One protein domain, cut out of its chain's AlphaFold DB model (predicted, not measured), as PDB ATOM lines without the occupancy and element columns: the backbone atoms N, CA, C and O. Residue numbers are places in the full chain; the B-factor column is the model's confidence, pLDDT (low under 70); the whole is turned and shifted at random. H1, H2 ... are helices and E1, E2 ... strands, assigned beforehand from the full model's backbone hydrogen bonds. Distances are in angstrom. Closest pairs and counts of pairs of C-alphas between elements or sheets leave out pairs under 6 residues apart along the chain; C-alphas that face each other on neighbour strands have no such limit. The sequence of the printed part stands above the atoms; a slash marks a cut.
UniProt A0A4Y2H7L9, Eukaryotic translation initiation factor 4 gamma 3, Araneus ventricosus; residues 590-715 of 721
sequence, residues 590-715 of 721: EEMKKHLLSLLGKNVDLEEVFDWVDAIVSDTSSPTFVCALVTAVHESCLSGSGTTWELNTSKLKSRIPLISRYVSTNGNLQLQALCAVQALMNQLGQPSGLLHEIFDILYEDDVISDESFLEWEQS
ATOM      1  N   GLU A 590     -56.292 -35.194 -25.406       75.00
ATOM      2  CA  GLU A 590     -57.312 -34.257 -24.939       75.00
ATOM      3  C   GLU A 590     -58.074 -34.796 -23.720       75.00
ATOM      4  O   GLU A 590     -58.289 -34.070 -22.745       75.00
ATOM      5  N   GLU A 591     -58.452 -36.078 -23.730       79.12
ATOM      6  CA  GLU A 591     -59.094 -36.736 -22.583       79.12
ATOM      7  C   GLU A 591     -58.140 -36.845 -21.389       79.12
ATOM      8  O   GLU A 591     -58.544 -36.594 -20.251       79.12
ATOM      9  N   MET A 592     -56.865 -37.159 -21.643       80.94
ATOM     10  CA  MET A 592     -55.814 -37.207 -20.627       80.94
ATOM     11  C   MET A 592     -55.596 -35.829 -19.990       80.94
ATOM     12  O   MET A 592     -55.658 -35.712 -18.765       80.94
ATOM     13  N   LYS A 593     -55.443 -34.770 -20.801       83.44
ATOM     14  CA  LYS A 593     -55.342 -33.377 -20.334       83.44
ATOM     15  C   LYS A 593     -56.562 -32.986 -19.490       83.44
ATOM     16  O   LYS A 593     -56.412 -32.447 -18.393       83.44
ATOM     17  N   LYS A 594     -57.776 -33.303 -19.956       84.44
ATOM     18  CA  LYS A 594     -59.035 -33.000 -19.252       84.44
ATOM     19  C   LYS A 594     -59.153 -33.726 -17.907       84.44
ATOM     20  O   LYS A 594     -59.628 -33.138 -16.935       84.44
ATOM     21  N   HIS A 595     -58.710 -34.981 -17.824       82.62
ATOM     22  CA  HIS A 595     -58.683 -35.720 -16.560       82.62
ATOM     23  C   HIS A 595     -57.606 -35.210 -15.597       82.62
ATOM     24  O   HIS A 595     -57.912 -35.040 -14.416       82.62
ATOM     25  N   LEU A 596     -56.403 -34.882 -16.084       85.88
ATOM     26  CA  LEU A 596     -55.360 -34.232 -15.281       85.88
ATOM     27  C   LEU A 596     -55.871 -32.919 -14.678       85.88
ATOM     28  O   LEU A 596     -55.796 -32.743 -13.466       85.88
ATOM     29  N   LEU A 597     -56.491 -32.048 -15.481       85.69
ATOM     30  CA  LEU A 597     -57.128 -30.816 -14.994       85.69
ATOM     31  C   LEU A 597     -58.216 -31.092 -13.939       85.69
ATOM     32  O   LEU A 597     -58.308 -30.366 -12.949       85.69
ATOM     33  N   SER A 598     -59.005 -32.163 -14.088       85.62
ATOM     34  CA  SER A 598     -60.014 -32.554 -13.090       85.62
ATOM     35  C   SER A 598     -59.402 -33.019 -11.761       85.62
ATOM     36  O   SER A 598     -59.916 -32.659 -10.702       85.62
ATOM     37  N   LEU A 599     -58.311 -33.790 -11.792       83.38
ATOM     38  CA  LEU A 599     -57.584 -34.225 -10.590       83.38
ATOM     39  C   LEU A 599     -56.904 -33.034  -9.900       83.38
ATOM     40  O   LEU A 599     -57.105 -32.797  -8.709       83.38
ATOM     41  N   LEU A 600     -56.198 -32.215 -10.682       84.56
ATOM     42  CA  LEU A 600     -55.529 -30.989 -10.244       84.56
ATOM     43  C   LEU A 600     -56.503 -29.912  -9.731       84.56
ATOM     44  O   LEU A 600     -56.091 -29.022  -8.981       84.56
ATOM     45  N   GLY A 601     -57.785 -29.978 -10.100       77.06
ATOM     46  CA  GLY A 601     -58.852 -29.132  -9.561       77.06
ATOM     47  C   GLY A 601     -59.413 -29.599  -8.211       77.06
ATOM     48  O   GLY A 601     -59.915 -28.777  -7.451       77.06
ATOM     49  N   LYS A 602     -59.306 -30.893  -7.878       78.69
ATOM     50  CA  LYS A 602     -59.915 -31.505  -6.677       78.69
ATOM     51  C   LYS A 602     -59.046 -31.450  -5.412       78.69
ATOM     52  O   LYS A 602     -59.455 -31.981  -4.386       78.69
ATOM     53  N   ASN A 603     -57.875 -30.812  -5.483       66.94
ATOM     54  CA  ASN A 603     -56.890 -30.734  -4.394       66.94
ATOM     55  C   ASN A 603     -56.477 -32.118  -3.841       66.94
ATOM     56  O   ASN A 603     -56.358 -32.313  -2.633       66.94
ATOM     57  N   VAL A 604     -56.311 -33.067  -4.762       72.81
ATOM     58  CA  VAL A 604     -55.870 -34.450  -4.535       72.81
ATOM     59  C   VAL A 604     -54.363 -34.485  -4.234       72.81
ATOM     60  O   VAL A 604     -53.626 -33.622  -4.717       72.81
ATOM     61  N   ASP A 605     -53.909 -35.466  -3.445       75.56
ATOM     62  CA  ASP A 605     -52.483 -35.668  -3.146       75.56
ATOM     63  C   ASP A 605     -51.682 -35.956  -4.431       75.56
ATOM     64  O   ASP A 605     -52.164 -36.621  -5.351       75.56
ATOM     65  N   LEU A 606     -50.441 -35.471  -4.501       76.75
ATOM     66  CA  LEU A 606     -49.576 -35.648  -5.671       76.75
ATOM     67  C   LEU A 606     -49.308 -37.132  -5.952       76.75
ATOM     68  O   LEU A 606     -49.198 -37.518  -7.114       76.75
ATOM     69  N   GLU A 607     -49.269 -37.966  -4.910       75.00
ATOM     70  CA  GLU A 607     -49.066 -39.413  -5.043       75.00
ATOM     71  C   GLU A 607     -50.242 -40.106  -5.755       75.00
ATOM     72  O   GLU A 607     -50.023 -40.964  -6.605       75.00
ATOM     73  N   GLU A 608     -51.488 -39.675  -5.515       77.12
ATOM     74  CA  GLU A 608     -52.657 -40.173  -6.258       77.12
ATOM     75  C   GLU A 608     -52.637 -39.726  -7.730       77.12
ATOM     76  O   GLU A 608     -53.078 -40.465  -8.615       77.12
ATOM     77  N   VAL A 609     -52.105 -38.529  -8.018       81.12
ATOM     78  CA  VAL A 609     -51.910 -38.053  -9.399       81.12
ATOM     79  C   VAL A 609     -50.827 -38.876 -10.104       81.12
ATOM     80  O   VAL A 609     -51.022 -39.263 -11.255       81.12
ATOM     81  N   PHE A 610     -49.726 -39.201  -9.419       80.25
ATOM     82  CA  PHE A 610     -48.692 -40.093  -9.946       80.25
ATOM     83  C   PHE A 610     -49.225 -41.505 -10.211       80.25
ATOM     84  O   PHE A 610     -49.080 -41.996 -11.328       80.25
ATOM     85  N   ASP A 611     -49.904 -42.125  -9.242       76.19
ATOM     86  CA  ASP A 611     -50.520 -43.449  -9.400       76.19
ATOM     87  C   ASP A 611     -51.512 -43.480 -10.580       76.19
ATOM     88  O   ASP A 611     -51.569 -44.463 -11.323       76.19
ATOM     89  N   TRP A 612     -52.278 -42.403 -10.800       81.62
ATOM     90  CA  TRP A 612     -53.180 -42.277 -11.951       81.62
ATOM     91  C   TRP A 612     -52.426 -42.175 -13.286       81.62
ATOM     92  O   TRP A 612     -52.787 -42.862 -14.246       81.62
ATOM     93  N   VAL A 613     -51.366 -41.360 -13.350       79.94
ATOM     94  CA  VAL A 613     -50.508 -41.243 -14.542       79.94
ATOM     95  C   VAL A 613     -49.864 -42.592 -14.860       79.94
ATOM     96  O   VAL A 613     -49.987 -43.073 -15.984       79.94
ATOM     97  N   ASP A 614     -49.252 -43.250 -13.877       72.50
ATOM     98  CA  ASP A 614     -48.562 -44.532 -14.063       72.50
ATOM     99  C   ASP A 614     -49.520 -45.682 -14.444       72.50
ATOM    100  O   ASP A 614     -49.083 -46.681 -15.025       72.50
ATOM    101  N   ALA A 615     -50.820 -45.556 -14.140       69.94
ATOM    102  CA  ALA A 615     -51.851 -46.533 -14.492       69.94
ATOM    103  C   ALA A 615     -52.290 -46.475 -15.963       69.94
ATOM    104  O   ALA A 615     -52.679 -47.499 -16.527       69.94
ATOM    105  N   ILE A 616     -52.284 -45.279 -16.560       71.75
ATOM    106  CA  ILE A 616     -52.903 -44.993 -17.867       71.75
ATOM    107  C   ILE A 616     -51.838 -44.678 -18.925       71.75
ATOM    108  O   ILE A 616     -51.961 -45.075 -20.087       71.75
ATOM    109  N   VAL A 617     -50.760 -44.002 -18.533       73.94
ATOM    110  CA  VAL A 617     -49.685 -43.575 -19.430       73.94
ATOM    111  C   VAL A 617     -48.655 -44.695 -19.573       73.94
ATOM    112  O   VAL A 617     -47.678 -44.816 -18.828       73.94
ATOM    113  N   SER A 618     -48.888 -45.542 -20.578       64.31
ATOM    114  CA  SER A 618     -47.965 -46.624 -20.949       64.31
ATOM    115  C   SER A 618     -46.533 -46.116 -21.187       64.31
ATOM    116  O   SER A 618     -45.602 -46.599 -20.532       64.31
ATOM    117  N   ASP A 619     -46.368 -45.091 -22.028       71.31
ATOM    118  CA  ASP A 619     -45.096 -44.409 -22.283       71.31
ATOM    119  C   ASP A 619     -45.065 -42.999 -21.666       71.31
ATOM    120  O   ASP A 619     -45.566 -42.027 -22.231       71.31
ATOM    121  N   THR A 620     -44.448 -42.903 -20.489       74.44
ATOM    122  CA  THR A 620     -44.217 -41.653 -19.748       74.44
ATOM    123  C   THR A 620     -43.035 -40.839 -20.286       74.44
ATOM    124  O   THR A 620     -42.770 -39.756 -19.778       74.44
ATOM    125  N   SER A 621     -42.318 -41.343 -21.295       73.75
ATOM    126  CA  SER A 621     -41.256 -40.630 -22.018       73.75
ATOM    127  C   SER A 621     -41.729 -40.102 -23.376       73.75
ATOM    128  O   SER A 621     -40.932 -39.549 -24.131       73.75
ATOM    129  N   SER A 622     -43.020 -40.242 -23.690       79.88
ATOM    130  CA  SER A 622     -43.599 -39.719 -24.922       79.88
ATOM    131  C   SER A 622     -43.696 -38.184 -24.890       79.88
ATOM    132  O   SER A 622     -44.297 -37.640 -23.955       79.88
ATOM    133  N   PRO A 623     -43.210 -37.467 -25.924       80.81
ATOM    134  CA  PRO A 623     -43.377 -36.018 -26.042       80.81
ATOM    135  C   PRO A 623     -44.832 -35.559 -25.905       80.81
ATOM    136  O   PRO A 623     -45.115 -34.604 -25.190       80.81
ATOM    137  N   THR A 624     -45.787 -36.294 -26.489       81.88
ATOM    138  CA  THR A 624     -47.215 -35.939 -26.422       81.88
ATOM    139  C   THR A 624     -47.781 -36.006 -25.003       81.88
ATOM    140  O   THR A 624     -48.669 -35.228 -24.658       81.88
ATOM    141  N   PHE A 625     -47.267 -36.916 -24.167       86.06
ATOM    142  CA  PHE A 625     -47.620 -36.969 -22.748       86.06
ATOM    143  C   PHE A 625     -47.007 -35.791 -21.985       86.06
ATOM    144  O   PHE A 625     -47.715 -35.143 -21.214       86.06
ATOM    145  N   VAL A 626     -45.729 -35.478 -22.229       86.88
ATOM    146  CA  VAL A 626     -45.054 -34.333 -21.597       86.88
ATOM    147  C   VAL A 626     -45.789 -33.034 -21.922       86.88
ATOM    148  O   VAL A 626     -46.122 -32.298 -20.997       86.88
ATOM    149  N   CYS A 627     -46.155 -32.792 -23.184       85.12
ATOM    150  CA  CYS A 627     -46.919 -31.600 -23.553       85.12
ATOM    151  C   CYS A 627     -48.284 -31.545 -22.847       85.12
ATOM    152  O   CYS A 627     -48.645 -30.502 -22.297       85.12
ATOM    153  N   ALA A 628     -49.028 -32.656 -22.788       86.31
ATOM    154  CA  ALA A 628     -50.314 -32.712 -22.089       86.31
ATOM    155  C   ALA A 628     -50.186 -32.454 -20.578       86.31
ATOM    156  O   ALA A 628     -50.974 -31.686 -20.021       86.31
ATOM    157  N   LEU A 629     -49.185 -33.054 -19.926       90.00
ATOM    158  CA  LEU A 629     -48.893 -32.881 -18.503       90.00
ATOM    159  C   LEU A 629     -48.483 -31.441 -18.188       90.00
ATOM    160  O   LEU A 629     -49.077 -30.810 -17.316       90.00
ATOM    161  N   VAL A 630     -47.489 -30.917 -18.906       90.62
ATOM    162  CA  VAL A 630     -46.954 -29.564 -18.711       90.62
ATOM    163  C   VAL A 630     -48.051 -28.529 -18.947       90.62
ATOM    164  O   VAL A 630     -48.246 -27.657 -18.100       90.62
ATOM    165  N   THR A 631     -48.835 -28.664 -20.021       89.81
ATOM    166  CA  THR A 631     -49.967 -27.765 -20.288       89.81
ATOM    167  C   THR A 631     -51.018 -27.851 -19.178       89.81
ATOM    168  O   THR A 631     -51.444 -26.817 -18.673       89.81
ATOM    169  N   ALA A 632     -51.412 -29.057 -18.745       89.81
ATOM    170  CA  ALA A 632     -52.411 -29.233 -17.687       89.81
ATOM    171  C   ALA A 632     -51.957 -28.660 -16.332       89.81
ATOM    172  O   ALA A 632     -52.757 -28.035 -15.636       89.81
ATOM    173  N   VAL A 633     -50.687 -28.842 -15.951       90.56
ATOM    174  CA  VAL A 633     -50.149 -28.287 -14.701       90.56
ATOM    175  C   VAL A 633     -50.163 -26.761 -14.745       90.56
ATOM    176  O   VAL A 633     -50.727 -26.156 -13.831       90.56
ATOM    177  N   HIS A 634     -49.641 -26.139 -15.806       90.94
ATOM    178  CA  HIS A 634     -49.613 -24.678 -15.917       90.94
ATOM    179  C   HIS A 634     -51.019 -24.076 -16.023       90.94
ATOM    180  O   HIS A 634     -51.349 -23.197 -15.233       90.94
ATOM    181  N   GLU A 635     -51.889 -24.600 -16.890       90.31
ATOM    182  CA  GLU A 635     -53.287 -24.158 -17.013       90.31
ATOM    183  C   GLU A 635     -54.044 -24.265 -15.677       90.31
ATOM    184  O   GLU A 635     -54.791 -23.361 -15.314       90.31
ATOM    185  N   SER A 636     -53.779 -25.303 -14.870       89.75
ATOM    186  CA  SER A 636     -54.374 -25.438 -13.531       89.75
ATOM    187  C   SER A 636     -53.910 -24.384 -12.511       89.75
ATOM    188  O   SER A 636     -54.527 -24.255 -11.446       89.75
ATOM    189  N   CYS A 637     -52.830 -23.657 -12.802       89.25
ATOM    190  CA  CYS A 637     -52.233 -22.617 -11.960       89.25
ATOM    191  C   CYS A 637     -52.507 -21.193 -12.459       89.25
ATOM    192  O   CYS A 637     -52.162 -20.246 -11.753       89.25
ATOM    193  N   LEU A 638     -53.132 -21.041 -13.627       89.31
ATOM    194  CA  LEU A 638     -53.500 -19.750 -14.197       89.31
ATOM    195  C   LEU A 638     -54.920 -19.344 -13.792       89.31
ATOM    196  O   LEU A 638     -55.831 -20.170 -13.706       89.31
ATOM    197  N   SER A 639     -55.117 -18.047 -13.583       84.62
ATOM    198  CA  SER A 639     -56.433 -17.433 -13.395       84.62
ATOM    199  C   SER A 639     -56.523 -16.144 -14.199       84.62
ATOM    200  O   SER A 639     -55.634 -15.303 -14.128       84.62
ATOM    201  N   GLY A 640     -57.589 -15.990 -14.980       79.00
ATOM    202  CA  GLY A 640     -57.739 -14.854 -15.880       79.00
ATOM    203  C   GLY A 640     -58.912 -15.007 -16.838       79.00
ATOM    204  O   GLY A 640     -59.601 -16.028 -16.857       79.00
ATOM    205  N   SER A 641     -59.143 -13.965 -17.632       70.62
ATOM    206  CA  SER A 641     -60.076 -13.987 -18.761       70.62
ATOM    207  C   SER A 641     -59.675 -12.924 -19.783       70.62
ATOM    208  O   SER A 641     -59.178 -11.859 -19.415       70.62
ATOM    209  N   GLY A 642     -59.880 -13.206 -21.072       68.12
ATOM    210  CA  GLY A 642     -59.451 -12.304 -22.141       68.12
ATOM    211  C   GLY A 642     -57.924 -12.221 -22.238       68.12
ATOM    212  O   GLY A 642     -57.259 -13.242 -22.388       68.12
ATOM    213  N   THR A 643     -57.381 -11.005 -22.171       63.12
ATOM    214  CA  THR A 643     -55.942 -10.714 -22.313       63.12
ATOM    215  C   THR A 643     -55.187 -10.618 -20.984       63.12
ATOM    216  O   THR A 643     -53.963 -10.506 -20.987       63.12
ATOM    217  N   THR A 644     -55.885 -10.656 -19.845       71.62
ATOM    218  CA  THR A 644     -55.289 -10.571 -18.505       71.62
ATOM    219  C   THR A 644     -55.288 -11.942 -17.838       71.62
ATOM    220  O   THR A 644     -56.353 -12.464 -17.490       71.62
ATOM    221  N   TRP A 645     -54.089 -12.496 -17.660       84.19
ATOM    222  CA  TRP A 645     -53.819 -13.789 -17.031       84.19
ATOM    223  C   TRP A 645     -52.779 -13.618 -15.928       84.19
ATOM    224  O   TRP A 645     -51.737 -13.008 -16.156       84.19
ATOM    225  N   GLU A 646     -53.058 -14.178 -14.756       84.62
ATOM    226  CA  GLU A 646     -52.180 -14.163 -13.587       84.62
ATOM    227  C   GLU A 646     -51.743 -15.592 -13.240       84.62
ATOM    228  O   GLU A 646     -52.551 -16.530 -13.293       84.62
ATOM    229  N   LEU A 647     -50.469 -15.761 -12.874       88.31
ATOM    230  CA  LEU A 647     -49.924 -17.025 -12.389       88.31
ATOM    231  C   LEU A 647     -50.038 -17.115 -10.870       88.31
ATOM    232  O   LEU A 647     -49.567 -16.250 -10.137       88.31
ATOM    233  N   ASN A 648     -50.581 -18.223 -10.370       88.81
ATOM    234  CA  ASN A 648     -50.452 -18.557  -8.961       88.81
ATOM    235  C   ASN A 648     -49.114 -19.277  -8.711       88.81
ATOM    236  O   ASN A 648     -49.031 -20.508  -8.753       88.81
ATOM    237  N   THR A 649     -48.068 -18.493  -8.438       86.88
ATOM    238  CA  THR A 649     -46.686 -18.946  -8.207       86.88
ATOM    239  C   THR A 649     -46.590 -20.054  -7.145       86.88
ATOM    240  O   THR A 649     -45.885 -21.043  -7.339       86.88
ATOM    241  N   SER A 650     -47.328 -19.952  -6.030       83.38
ATOM    242  CA  SER A 650     -47.276 -20.945  -4.938       83.38
ATOM    243  C   SER A 650     -47.984 -22.259  -5.295       83.38
ATOM    244  O   SER A 650     -47.519 -23.349  -4.938       83.38
ATOM    245  N   LYS A 651     -49.076 -22.181  -6.061       88.25
ATOM    246  CA  LYS A 651     -49.764 -23.346  -6.629       88.25
ATOM    247  C   LYS A 651     -48.936 -24.028  -7.723       88.25
ATOM    248  O   LYS A 651     -49.001 -25.249  -7.833       88.25
ATOM    249  N   LEU A 652     -48.131 -23.280  -8.485       88.12
ATOM    250  CA  LEU A 652     -47.184 -23.866  -9.435       88.12
ATOM    251  C   LEU A 652     -46.029 -24.559  -8.704       88.12
ATOM    252  O   LEU A 652     -45.829 -25.750  -8.930       88.12
ATOM    253  N   LYS A 653     -45.339 -23.884  -7.771       86.44
ATOM    254  CA  LYS A 653     -44.211 -24.480  -7.026       86.44
ATOM    255  C   LYS A 653     -44.604 -25.751  -6.257       86.44
ATOM    256  O   LYS A 653     -43.862 -26.726  -6.271       86.44
ATOM    257  N   SER A 654     -45.818 -25.826  -5.699       86.31
ATOM    258  CA  SER A 654     -46.331 -27.072  -5.089       86.31
ATOM    259  C   SER A 654     -46.625 -28.214  -6.082       86.31
ATOM    260  O   SER A 654     -46.756 -29.359  -5.659       86.31
ATOM    261  N   ARG A 655     -46.710 -27.941  -7.391       89.44
ATOM    262  CA  ARG A 655     -47.003 -28.920  -8.460       89.44
ATOM    263  C   ARG A 655     -45.799 -29.261  -9.337       89.44
ATOM    264  O   ARG A 655     -45.858 -30.254 -10.058       89.44
ATOM    265  N   ILE A 656     -44.699 -28.516  -9.233       86.94
ATOM    266  CA  ILE A 656     -43.425 -28.802  -9.912       86.94
ATOM    267  C   ILE A 656     -42.950 -30.258  -9.763       86.94
ATOM    268  O   ILE A 656     -42.501 -30.806 -10.773       86.94
ATOM    269  N   PRO A 657     -43.101 -30.952  -8.611       86.25
ATOM    270  CA  PRO A 657     -42.737 -32.368  -8.508       86.25
ATOM    271  C   PRO A 657     -43.393 -33.265  -9.569       86.25
ATOM    272  O   PRO A 657     -42.762 -34.224 -10.015       86.25
ATOM    273  N   LEU A 658     -44.613 -32.934 -10.023       87.44
ATOM    274  CA  LEU A 658     -45.301 -33.660 -11.098       87.44
ATOM    275  C   LEU A 658     -44.554 -33.552 -12.430       87.44
ATOM    276  O   LEU A 658     -44.429 -34.545 -13.137       87.44
ATOM    277  N   ILE A 659     -44.044 -32.364 -12.763       87.62
ATOM    278  CA  ILE A 659     -43.276 -32.125 -13.993       87.62
ATOM    279  C   ILE A 659     -41.875 -32.730 -13.842       87.62
ATOM    280  O   ILE A 659     -41.445 -33.525 -14.677       87.62
ATOM    281  N   SER A 660     -41.189 -32.405 -12.741       84.31
ATOM    282  CA  SER A 660     -39.813 -32.823 -12.465       84.31
ATOM    283  C   SER A 660     -39.633 -34.341 -12.583       84.31
ATOM    284  O   SER A 660     -38.704 -34.785 -13.258       84.31
ATOM    285  N   ARG A 661     -40.560 -35.153 -12.049       82.94
ATOM    286  CA  ARG A 661     -40.466 -36.624 -12.101       82.94
ATOM    287  C   ARG A 661     -40.408 -37.210 -13.520       82.94
ATOM    288  O   ARG A 661     -39.743 -38.226 -13.710       82.94
ATOM    289  N   TYR A 662     -41.084 -36.601 -14.496       82.50
ATOM    290  CA  TYR A 662     -41.158 -37.126 -15.867       82.50
ATOM    291  C   TYR A 662     -40.268 -36.373 -16.871       82.50
ATOM    292  O   TYR A 662     -39.931 -36.929 -17.913       82.50
ATOM    293  N   VAL A 663     -39.864 -35.135 -16.560       81.62
ATOM    294  CA  VAL A 663     -39.157 -34.232 -17.489       81.62
ATOM    295  C   VAL A 663     -37.676 -34.041 -17.141       81.62
ATOM    296  O   VAL A 663     -36.839 -34.070 -18.042       81.62
ATOM    297  N   SER A 664     -37.326 -33.883 -15.856       71.25
ATOM    298  CA  SER A 664     -35.993 -33.396 -15.438       71.25
ATOM    299  C   SER A 664     -34.819 -34.263 -15.920       71.25
ATOM    300  O   SER A 664     -33.745 -33.745 -16.212       71.25
ATOM    301  N   THR A 665     -35.019 -35.571 -16.075       66.56
ATOM    302  CA  THR A 665     -33.961 -36.540 -16.414       66.56
ATOM    303  C   THR A 665     -33.564 -36.559 -17.903       66.56
ATOM    304  O   THR A 665     -32.634 -37.273 -18.268       66.56
ATOM    305  N   ASN A 666     -34.257 -35.844 -18.802       73.94
ATOM    306  CA  ASN A 666     -33.996 -35.929 -20.249       73.94
ATOM    307  C   ASN A 666     -34.125 -34.566 -20.946       73.94
ATOM    308  O   ASN A 666     -35.227 -34.038 -21.072       73.94
ATOM    309  N   GLY A 667     -33.016 -34.043 -21.483       74.88
ATOM    310  CA  GLY A 667     -32.969 -32.747 -22.175       74.88
ATOM    311  C   GLY A 667     -33.947 -32.613 -23.351       74.88
ATOM    312  O   GLY A 667     -34.543 -31.556 -23.528       74.88
ATOM    313  N   ASN A 668     -34.229 -33.697 -24.088       79.12
ATOM    314  CA  ASN A 668     -35.250 -33.663 -25.144       79.12
ATOM    315  C   ASN A 668     -36.663 -33.457 -24.570       79.12
ATOM    316  O   ASN A 668     -37.492 -32.808 -25.199       79.12
ATOM    317  N   LEU A 669     -36.953 -33.992 -23.379       83.00
ATOM    318  CA  LEU A 669     -38.244 -33.789 -22.714       83.00
ATOM    319  C   LEU A 669     -38.320 -32.409 -22.050       83.00
ATOM    320  O   LEU A 669     -39.389 -31.808 -22.055       83.00
ATOM    321  N   GLN A 670     -37.198 -31.879 -21.546       86.00
ATOM    322  CA  GLN A 670     -37.096 -30.489 -21.081       86.00
ATOM    323  C   GLN A 670     -37.387 -29.499 -22.222       86.00
ATOM    324  O   GLN A 670     -38.207 -28.599 -22.053       86.00
ATOM    325  N   LEU A 671     -36.808 -29.717 -23.411       85.12
ATOM    326  CA  LEU A 671     -37.125 -28.944 -24.617       85.12
ATOM    327  C   LEU A 671     -38.626 -29.018 -24.948       85.12
ATOM    328  O   LEU A 671     -39.266 -27.985 -25.122       85.12
ATOM    329  N   GLN A 672     -39.217 -30.219 -24.950       85.44
ATOM    330  CA  GLN A 672     -40.661 -30.399 -25.171       85.44
ATOM    331  C   GLN A 672     -41.540 -29.750 -24.083       85.44
ATOM    332  O   GLN A 672     -42.666 -29.346 -24.366       85.44
ATOM    333  N   ALA A 673     -41.037 -29.572 -22.858       87.88
ATOM    334  CA  ALA A 673     -41.731 -28.812 -21.822       87.88
ATOM    335  C   ALA A 673     -41.721 -27.295 -22.097       87.88
ATOM    336  O   ALA A 673     -42.765 -26.658 -21.952       87.88
ATOM    337  N   LEU A 674     -40.594 -26.716 -22.540       86.75
ATOM    338  CA  LEU A 674     -40.510 -25.299 -22.946       86.75
ATOM    339  C   LEU A 674     -41.463 -24.991 -24.105       86.75
ATOM    340  O   LEU A 674     -42.271 -24.064 -24.035       86.75
ATOM    341  N   CYS A 675     -41.403 -25.845 -25.122       84.56
ATOM    342  CA  CYS A 675     -42.318 -25.941 -26.249       84.56
ATOM    343  C   CYS A 675     -43.797 -25.904 -25.809       84.56
ATOM    344  O   CYS A 675     -44.514 -24.961 -26.146       84.56
ATOM    345  N   ALA A 676     -44.221 -26.824 -24.936       87.50
ATOM    346  CA  ALA A 676     -45.604 -26.892 -24.462       87.50
ATOM    347  C   ALA A 676     -46.066 -25.637 -23.693       87.50
ATOM    348  O   ALA A 676     -47.220 -25.218 -23.814       87.50
ATOM    349  N   VAL A 677     -45.178 -25.002 -22.915       88.94
ATOM    350  CA  VAL A 677     -45.476 -23.720 -22.249       88.94
ATOM    351  C   VAL A 677     -45.624 -22.596 -23.279       88.94
ATOM    352  O   VAL A 677     -46.573 -21.816 -23.196       88.94
ATOM    353  N   GLN A 678     -44.744 -22.520 -24.280       85.25
ATOM    354  CA  GLN A 678     -44.837 -21.544 -25.370       85.25
ATOM    355  C   GLN A 678     -46.134 -21.717 -26.180       85.25
ATOM    356  O   GLN A 678     -46.817 -20.730 -26.468       85.25
ATOM    357  N   ALA A 679     -46.520 -22.958 -26.490       83.69
ATOM    358  CA  ALA A 679     -47.781 -23.283 -27.149       83.69
ATOM    359  C   ALA A 679     -48.997 -22.833 -26.315       83.69
ATOM    360  O   ALA A 679     -49.916 -22.214 -26.858       83.69
ATOM    361  N   LEU A 680     -48.977 -23.048 -24.992       86.38
ATOM    362  CA  LEU A 680     -50.001 -22.528 -24.080       86.38
ATOM    363  C   LEU A 680     -50.047 -20.991 -24.092       86.38
ATOM    364  O   LEU A 680     -51.123 -20.418 -24.234       86.38
ATOM    365  N   MET A 681     -48.906 -20.298 -24.019       88.06
ATOM    366  CA  MET A 681     -48.881 -18.826 -24.072       88.06
ATOM    367  C   MET A 681     -49.433 -18.276 -25.395       88.06
ATOM    368  O   MET A 681     -50.137 -17.266 -25.388       88.06
ATOM    369  N   ASN A 682     -49.181 -18.956 -26.517       83.81
ATOM    370  CA  ASN A 682     -49.773 -18.613 -27.811       83.81
ATOM    371  C   ASN A 682     -51.304 -18.791 -27.806       83.81
ATOM    372  O   ASN A 682     -52.013 -17.911 -28.292       83.81
ATOM    373  N   GLN A 683     -51.826 -19.869 -27.208       83.94
ATOM    374  CA  GLN A 683     -53.275 -20.089 -27.052       83.94
ATOM    375  C   GLN A 683     -53.952 -19.022 -26.172       83.94
ATOM    376  O   GLN A 683     -55.103 -18.668 -26.418       83.94
ATOM    377  N   LEU A 684     -53.238 -18.480 -25.181       81.38
ATOM    378  CA  LEU A 684     -53.729 -17.429 -24.278       81.38
ATOM    379  C   LEU A 684     -53.561 -15.999 -24.830       81.38
ATOM    380  O   LEU A 684     -53.884 -15.034 -24.138       81.38
ATOM    381  N   GLY A 685     -53.063 -15.838 -26.064       77.12
ATOM    382  CA  GLY A 685     -52.885 -14.527 -26.698       77.12
ATOM    383  C   GLY A 685     -51.640 -13.755 -26.244       77.12
ATOM    384  O   GLY A 685     -51.643 -12.530 -26.298       77.12
ATOM    385  N   GLN A 686     -50.589 -14.460 -25.811       75.31
ATOM    386  CA  GLN A 686     -49.290 -13.915 -25.382       75.31
ATOM    387  C   GLN A 686     -49.375 -12.843 -24.266       75.31
ATOM    388  O   GLN A 686     -48.925 -11.708 -24.453       75.31
ATOM    389  N   PRO A 687     -49.915 -13.184 -23.077       77.44
ATOM    390  CA  PRO A 687     -49.918 -12.283 -21.921       77.44
ATOM    391  C   PRO A 687     -48.494 -11.851 -21.529       77.44
ATOM    392  O   PRO A 687     -47.580 -12.668 -21.386       77.44
ATOM    393  N   SER A 688     -48.294 -10.543 -21.349       73.38
ATOM    394  CA  SER A 688     -46.970  -9.947 -21.146       73.38
ATOM    395  C   SER A 688     -46.323 -10.382 -19.828       73.38
ATOM    396  O   SER A 688     -46.883 -10.142 -18.762       73.38
ATOM    397  N   GLY A 689     -45.116 -10.951 -19.899       77.56
ATOM    398  CA  GLY A 689     -44.311 -11.355 -18.737       77.56
ATOM    399  C   GLY A 689     -44.571 -12.778 -18.231       77.56
ATOM    400  O   GLY A 689     -43.658 -13.385 -17.681       77.56
ATOM    401  N   LEU A 690     -45.750 -13.349 -18.501       82.81
ATOM    402  CA  LEU A 690     -46.177 -14.648 -17.963       82.81
ATOM    403  C   LEU A 690     -45.270 -15.817 -18.394       82.81
ATOM    404  O   LEU A 690     -44.944 -16.678 -17.584       82.81
ATOM    405  N   LEU A 691     -44.820 -15.816 -19.656       84.25
ATOM    406  CA  LEU A 691     -43.856 -16.801 -20.171       84.25
ATOM    407  C   LEU A 691     -42.535 -16.761 -19.389       84.25
ATOM    408  O   LEU A 691     -41.986 -17.804 -19.051       84.25
ATOM    409  N   HIS A 692     -42.054 -15.550 -19.093       83.25
ATOM    410  CA  HIS A 692     -40.804 -15.329 -18.371       83.25
ATOM    411  C   HIS A 692     -40.919 -15.802 -16.921       83.25
ATOM    412  O   HIS A 692     -40.055 -16.534 -16.463       83.25
ATOM    413  N   GLU A 693     -42.017 -15.467 -16.235       83.69
ATOM    414  CA  GLU A 693     -42.259 -15.908 -14.855       83.69
ATOM    415  C   GLU A 693     -42.316 -17.443 -14.748       83.69
ATOM    416  O   GLU A 693     -41.723 -18.026 -13.844       83.69
ATOM    417  N   ILE A 694     -42.972 -18.120 -15.700       87.38
ATOM    418  CA  ILE A 694     -43.005 -19.589 -15.746       87.38
ATOM    419  C   ILE A 694     -41.603 -20.168 -15.998       87.38
ATOM    420  O   ILE A 694     -41.215 -21.134 -15.339       87.38
ATOM    421  N   PHE A 695     -40.839 -19.598 -16.931       89.06
ATOM    422  CA  PHE A 695     -39.486 -20.063 -17.251       89.06
ATOM    423  C   PHE A 695     -38.509 -19.862 -16.088       89.06
ATOM    424  O   PHE A 695     -37.779 -20.797 -15.760       89.06
ATOM    425  N   ASP A 696     -38.555 -18.708 -15.418       83.25
ATOM    426  CA  ASP A 696     -37.739 -18.418 -14.237       83.25
ATOM    427  C   ASP A 696     -38.016 -19.450 -13.124       83.25
ATOM    428  O   ASP A 696     -37.082 -19.980 -12.529       83.25
ATOM    429  N   ILE A 697     -39.282 -19.828 -12.894       83.62
ATOM    430  CA  ILE A 697     -39.664 -20.851 -11.901       83.62
ATOM    431  C   ILE A 697     -39.168 -22.255 -12.291       83.62
ATOM    432  O   ILE A 697     -38.649 -22.982 -11.447       83.62
ATOM    433  N   LEU A 698     -39.320 -22.657 -13.558       83.50
ATOM    434  CA  LEU A 698     -38.862 -23.971 -14.037       83.50
ATOM    435  C   LEU A 698     -37.327 -24.102 -14.023       83.50
ATOM    436  O   LEU A 698     -36.813 -25.217 -13.916       83.50
ATOM    437  N   TYR A 699     -36.614 -22.978 -14.106       83.06
ATOM    438  CA  TYR A 699     -35.169 -22.898 -13.927       83.06
ATOM    439  C   TYR A 699     -34.762 -22.901 -12.440       83.06
ATOM    440  O   TYR A 699     -33.912 -23.694 -12.046       83.06
ATOM    441  N   GLU A 700     -35.395 -22.075 -11.594       81.19
ATOM    442  CA  GLU A 700     -35.114 -21.996 -10.146       81.19
ATOM    443  C   GLU A 700     -35.281 -23.334  -9.411       81.19
ATOM    444  O   GLU A 700     -34.546 -23.604  -8.462       81.19
ATOM    445  N   ASP A 701     -36.261 -24.146  -9.816       82.31
ATOM    446  CA  ASP A 701     -36.592 -25.429  -9.188       82.31
ATOM    447  C   ASP A 701     -35.968 -26.647  -9.931       82.31
ATOM    448  O   ASP A 701     -36.495 -27.760  -9.860       82.31
ATOM    449  N   ASP A 702     -34.849 -26.445 -10.650       79.69
ATOM    450  CA  ASP A 702     -34.030 -27.473 -11.336       79.69
ATOM    451  C   ASP A 702     -34.813 -28.387 -12.321       79.69
ATOM    452  O   ASP A 702     -34.443 -29.540 -12.572       79.69
ATOM    453  N   VAL A 703     -35.921 -27.909 -12.904       82.25
ATOM    454  CA  VAL A 703     -36.729 -28.698 -13.858       82.25
ATOM    455  C   VAL A 703     -36.116 -28.677 -15.258       82.25
ATOM    456  O   VAL A 703     -36.206 -29.672 -15.984       82.25
ATOM    457  N   ILE A 704     -35.523 -27.542 -15.640       83.56
ATOM    458  CA  ILE A 704     -35.002 -27.267 -16.980       83.56
ATOM    459  C   ILE A 704     -33.591 -26.683 -16.873       83.56
ATOM    460  O   ILE A 704     -33.357 -25.722 -16.147       83.56
ATOM    461  N   SER A 705     -32.659 -27.280 -17.611       81.38
ATOM    462  CA  SER A 705     -31.237 -26.922 -17.637       81.38
ATOM    463  C   SER A 705     -30.922 -25.728 -18.545       81.38
ATOM    464  O   SER A 705     -31.631 -25.476 -19.522       81.38
ATOM    465  N   ASP A 706     -29.801 -25.048 -18.266       78.94
ATOM    466  CA  ASP A 706     -29.213 -24.018 -19.138       78.94
ATOM    467  C   ASP A 706     -29.085 -24.508 -20.592       78.94
ATOM    468  O   ASP A 706     -29.411 -23.781 -21.533       78.94
ATOM    469  N   GLU A 707     -28.639 -25.756 -20.796       75.94
ATOM    470  CA  GLU A 707     -28.504 -26.330 -22.135       75.94
ATOM    471  C   GLU A 707     -29.847 -26.436 -22.871       75.94
ATOM    472  O   GLU A 707     -29.919 -26.092 -24.052       75.94
ATOM    473  N   SER A 708     -30.923 -26.848 -22.194       80.69
ATOM    474  CA  SER A 708     -32.249 -26.966 -22.815       80.69
ATOM    475  C   SER A 708     -32.869 -25.615 -23.182       80.69
ATOM    476  O   SER A 708     -33.542 -25.527 -24.209       80.69
ATOM    477  N   PHE A 709     -32.605 -24.550 -22.415       81.69
ATOM    478  CA  PHE A 709     -33.000 -23.189 -22.805       81.69
ATOM    479  C   PHE A 709     -32.250 -22.703 -24.055       81.69
ATOM    480  O   PHE A 709     -32.862 -22.115 -24.947       81.69
ATOM    481  N   LEU A 710     -30.946 -22.988 -24.155       80.25
ATOM    482  CA  LEU A 710     -30.134 -22.643 -25.330       80.25
ATOM    483  C   LEU A 710     -30.540 -23.437 -26.582       80.25
ATOM    484  O   LEU A 710     -30.487 -22.897 -27.688       80.25
ATOM    485  N   GLU A 711     -30.931 -24.705 -26.432       80.00
ATOM    486  CA  GLU A 711     -31.465 -25.524 -27.529       80.00
ATOM    487  C   GLU A 711     -32.851 -25.035 -27.984       80.00
ATOM    488  O   GLU A 711     -33.115 -25.000 -29.186       80.00
ATOM    489  N   TRP A 712     -33.703 -24.583 -27.056       84.38
ATOM    490  CA  TRP A 712     -35.002 -23.977 -27.371       84.38
ATOM    491  C   TRP A 712     -34.861 -22.644 -28.123       84.38
ATOM    492  O   TRP A 712     -35.505 -22.471 -29.158       84.38
ATOM    493  N   GLU A 713     -33.968 -21.744 -27.687       77.69
ATOM    494  CA  GLU A 713     -33.690 -20.466 -28.376       77.69
ATOM    495  C   GLU A 713     -33.212 -20.670 -29.829       77.69
ATOM    496  O   GLU A 713     -33.499 -19.857 -30.706       77.69
ATOM    497  N   GLN A 714     -32.511 -21.774 -30.100       74.06
ATOM    498  CA  GLN A 714     -32.004 -22.133 -31.430       74.06
ATOM    499  C   GLN A 714     -33.006 -22.934 -32.285       74.06
ATOM    500  O   GLN A 714     -32.679 -23.304 -33.416       74.06
ATOM    501  N   SER A 715     -34.205 -23.235 -31.773       68.31
ATOM    502  CA  SER A 715     -35.182 -24.079 -32.466       68.31
ATOM    503  C   SER A 715     -36.161 -23.267 -33.334       68.31
ATOM    504  O   SER A 715     -37.080 -22.619 -32.847       68.31
TER     505      SER A 715
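AT A GLANCE: This is residues 590 to 715 of the 721 residues of the protein "Eukaryotic translation initiation factor 4 gamma 3" of Araneus ventricosus (UniProt A0A4Y2H7L9). A compact pile of helices is built round two that cross in the middle, H3 and the long H6. The hairpin H1 and H2 packs on the H3 side through H1, H5 packs on H3, and H7 and H8 pack on H6; the small strand hairpin E1 and E2 lies at one end, near the beginning of H7. The printed part has 126 residues, with eight named helices and two named strands in the order H1 H2 H3 E1 E2 H4 H5 H6 H7 H8; the sheet E1 - E2 is antiparallel, and the class is mostly helix. It is compact, with a radius of gyration of the C-alphas of 13.7 A and spans of 36 by 33 by 25 A.

IN THESE COORDINATES: H1, residues 590 to 601, begins at C-alpha 590 (-57.312, -34.257, -24.939) and is 16.3 A long. H2, residues 606 to 616, is 15.7 A long, and H3, residues 623 to 635, is 17.9 A. E1, residues 638 to 641, and E2, residues 644 to 647, precede H4, residues 649 to 653, and H5, residues 656 to 663. H6, residues 667 to 683, runs 24.4 A from C-alpha 667 (-32.969, -32.747, -22.175). H7, residues 690 to 700, is 15.4 A long, and H8, residues 706 to 713, ends at C-alpha 713 (-33.690, -20.466, -28.376).

HOW THE PARTS SIT: H6 is the hub. It touches H3 at a steep tilt of 49 degrees, the C-alphas of Cys 627 and Ala 676 being closest at 5.0 A. It touches H8 at C-alphas 671 and 708, the closest, 5.6 A apart. With residues 674 to 681 alone it touches H7, closest at C-alphas 681 and 691, 6.7 A, and the two form a hairpin at a shallow tilt of 22 degrees. H5 and H6 only just touch, only at the corner, with 3 pairs of C-alphas within 8 A; C-alphas 663 and 669 are closest, at 5.3 A. H3 touches H5 at a shallow tilt of 11 degrees, opposite ways, closest at C-alphas 630 and 659, 6.5 A. H3 touches H1, closest at C-alphas 593 and 628, 5.4 A. H1 and H2 are a hairpin that only just touches, with 3 pairs of C-alphas within 8 A, the closest being 599 and 609, 6.9 A. H4 is close to but not clearly touching H3, with C-alphas 634 and 652 closest at 7.0 A. The hairpin E1 and E2 has N 639 and O 646 within hydrogen-bond range at 3.0 A, and N 646 and O 639 at 2.9 A. Every O i to N i+4 pair is within hydrogen-bond range in H1, H2, H3, H4, H6, H7 and H8, and 3 of 4 are in H5.

THE WHOLE: The two C-alphas farthest apart, those of Lys 602 and Gln 714, are 38.5 A apart. The printed part has no cut, and no link is long. The mean pLDDT of the printed part is 81.5; residues 603, 615, 618, 642 to 643, 665 and 715 are under 70.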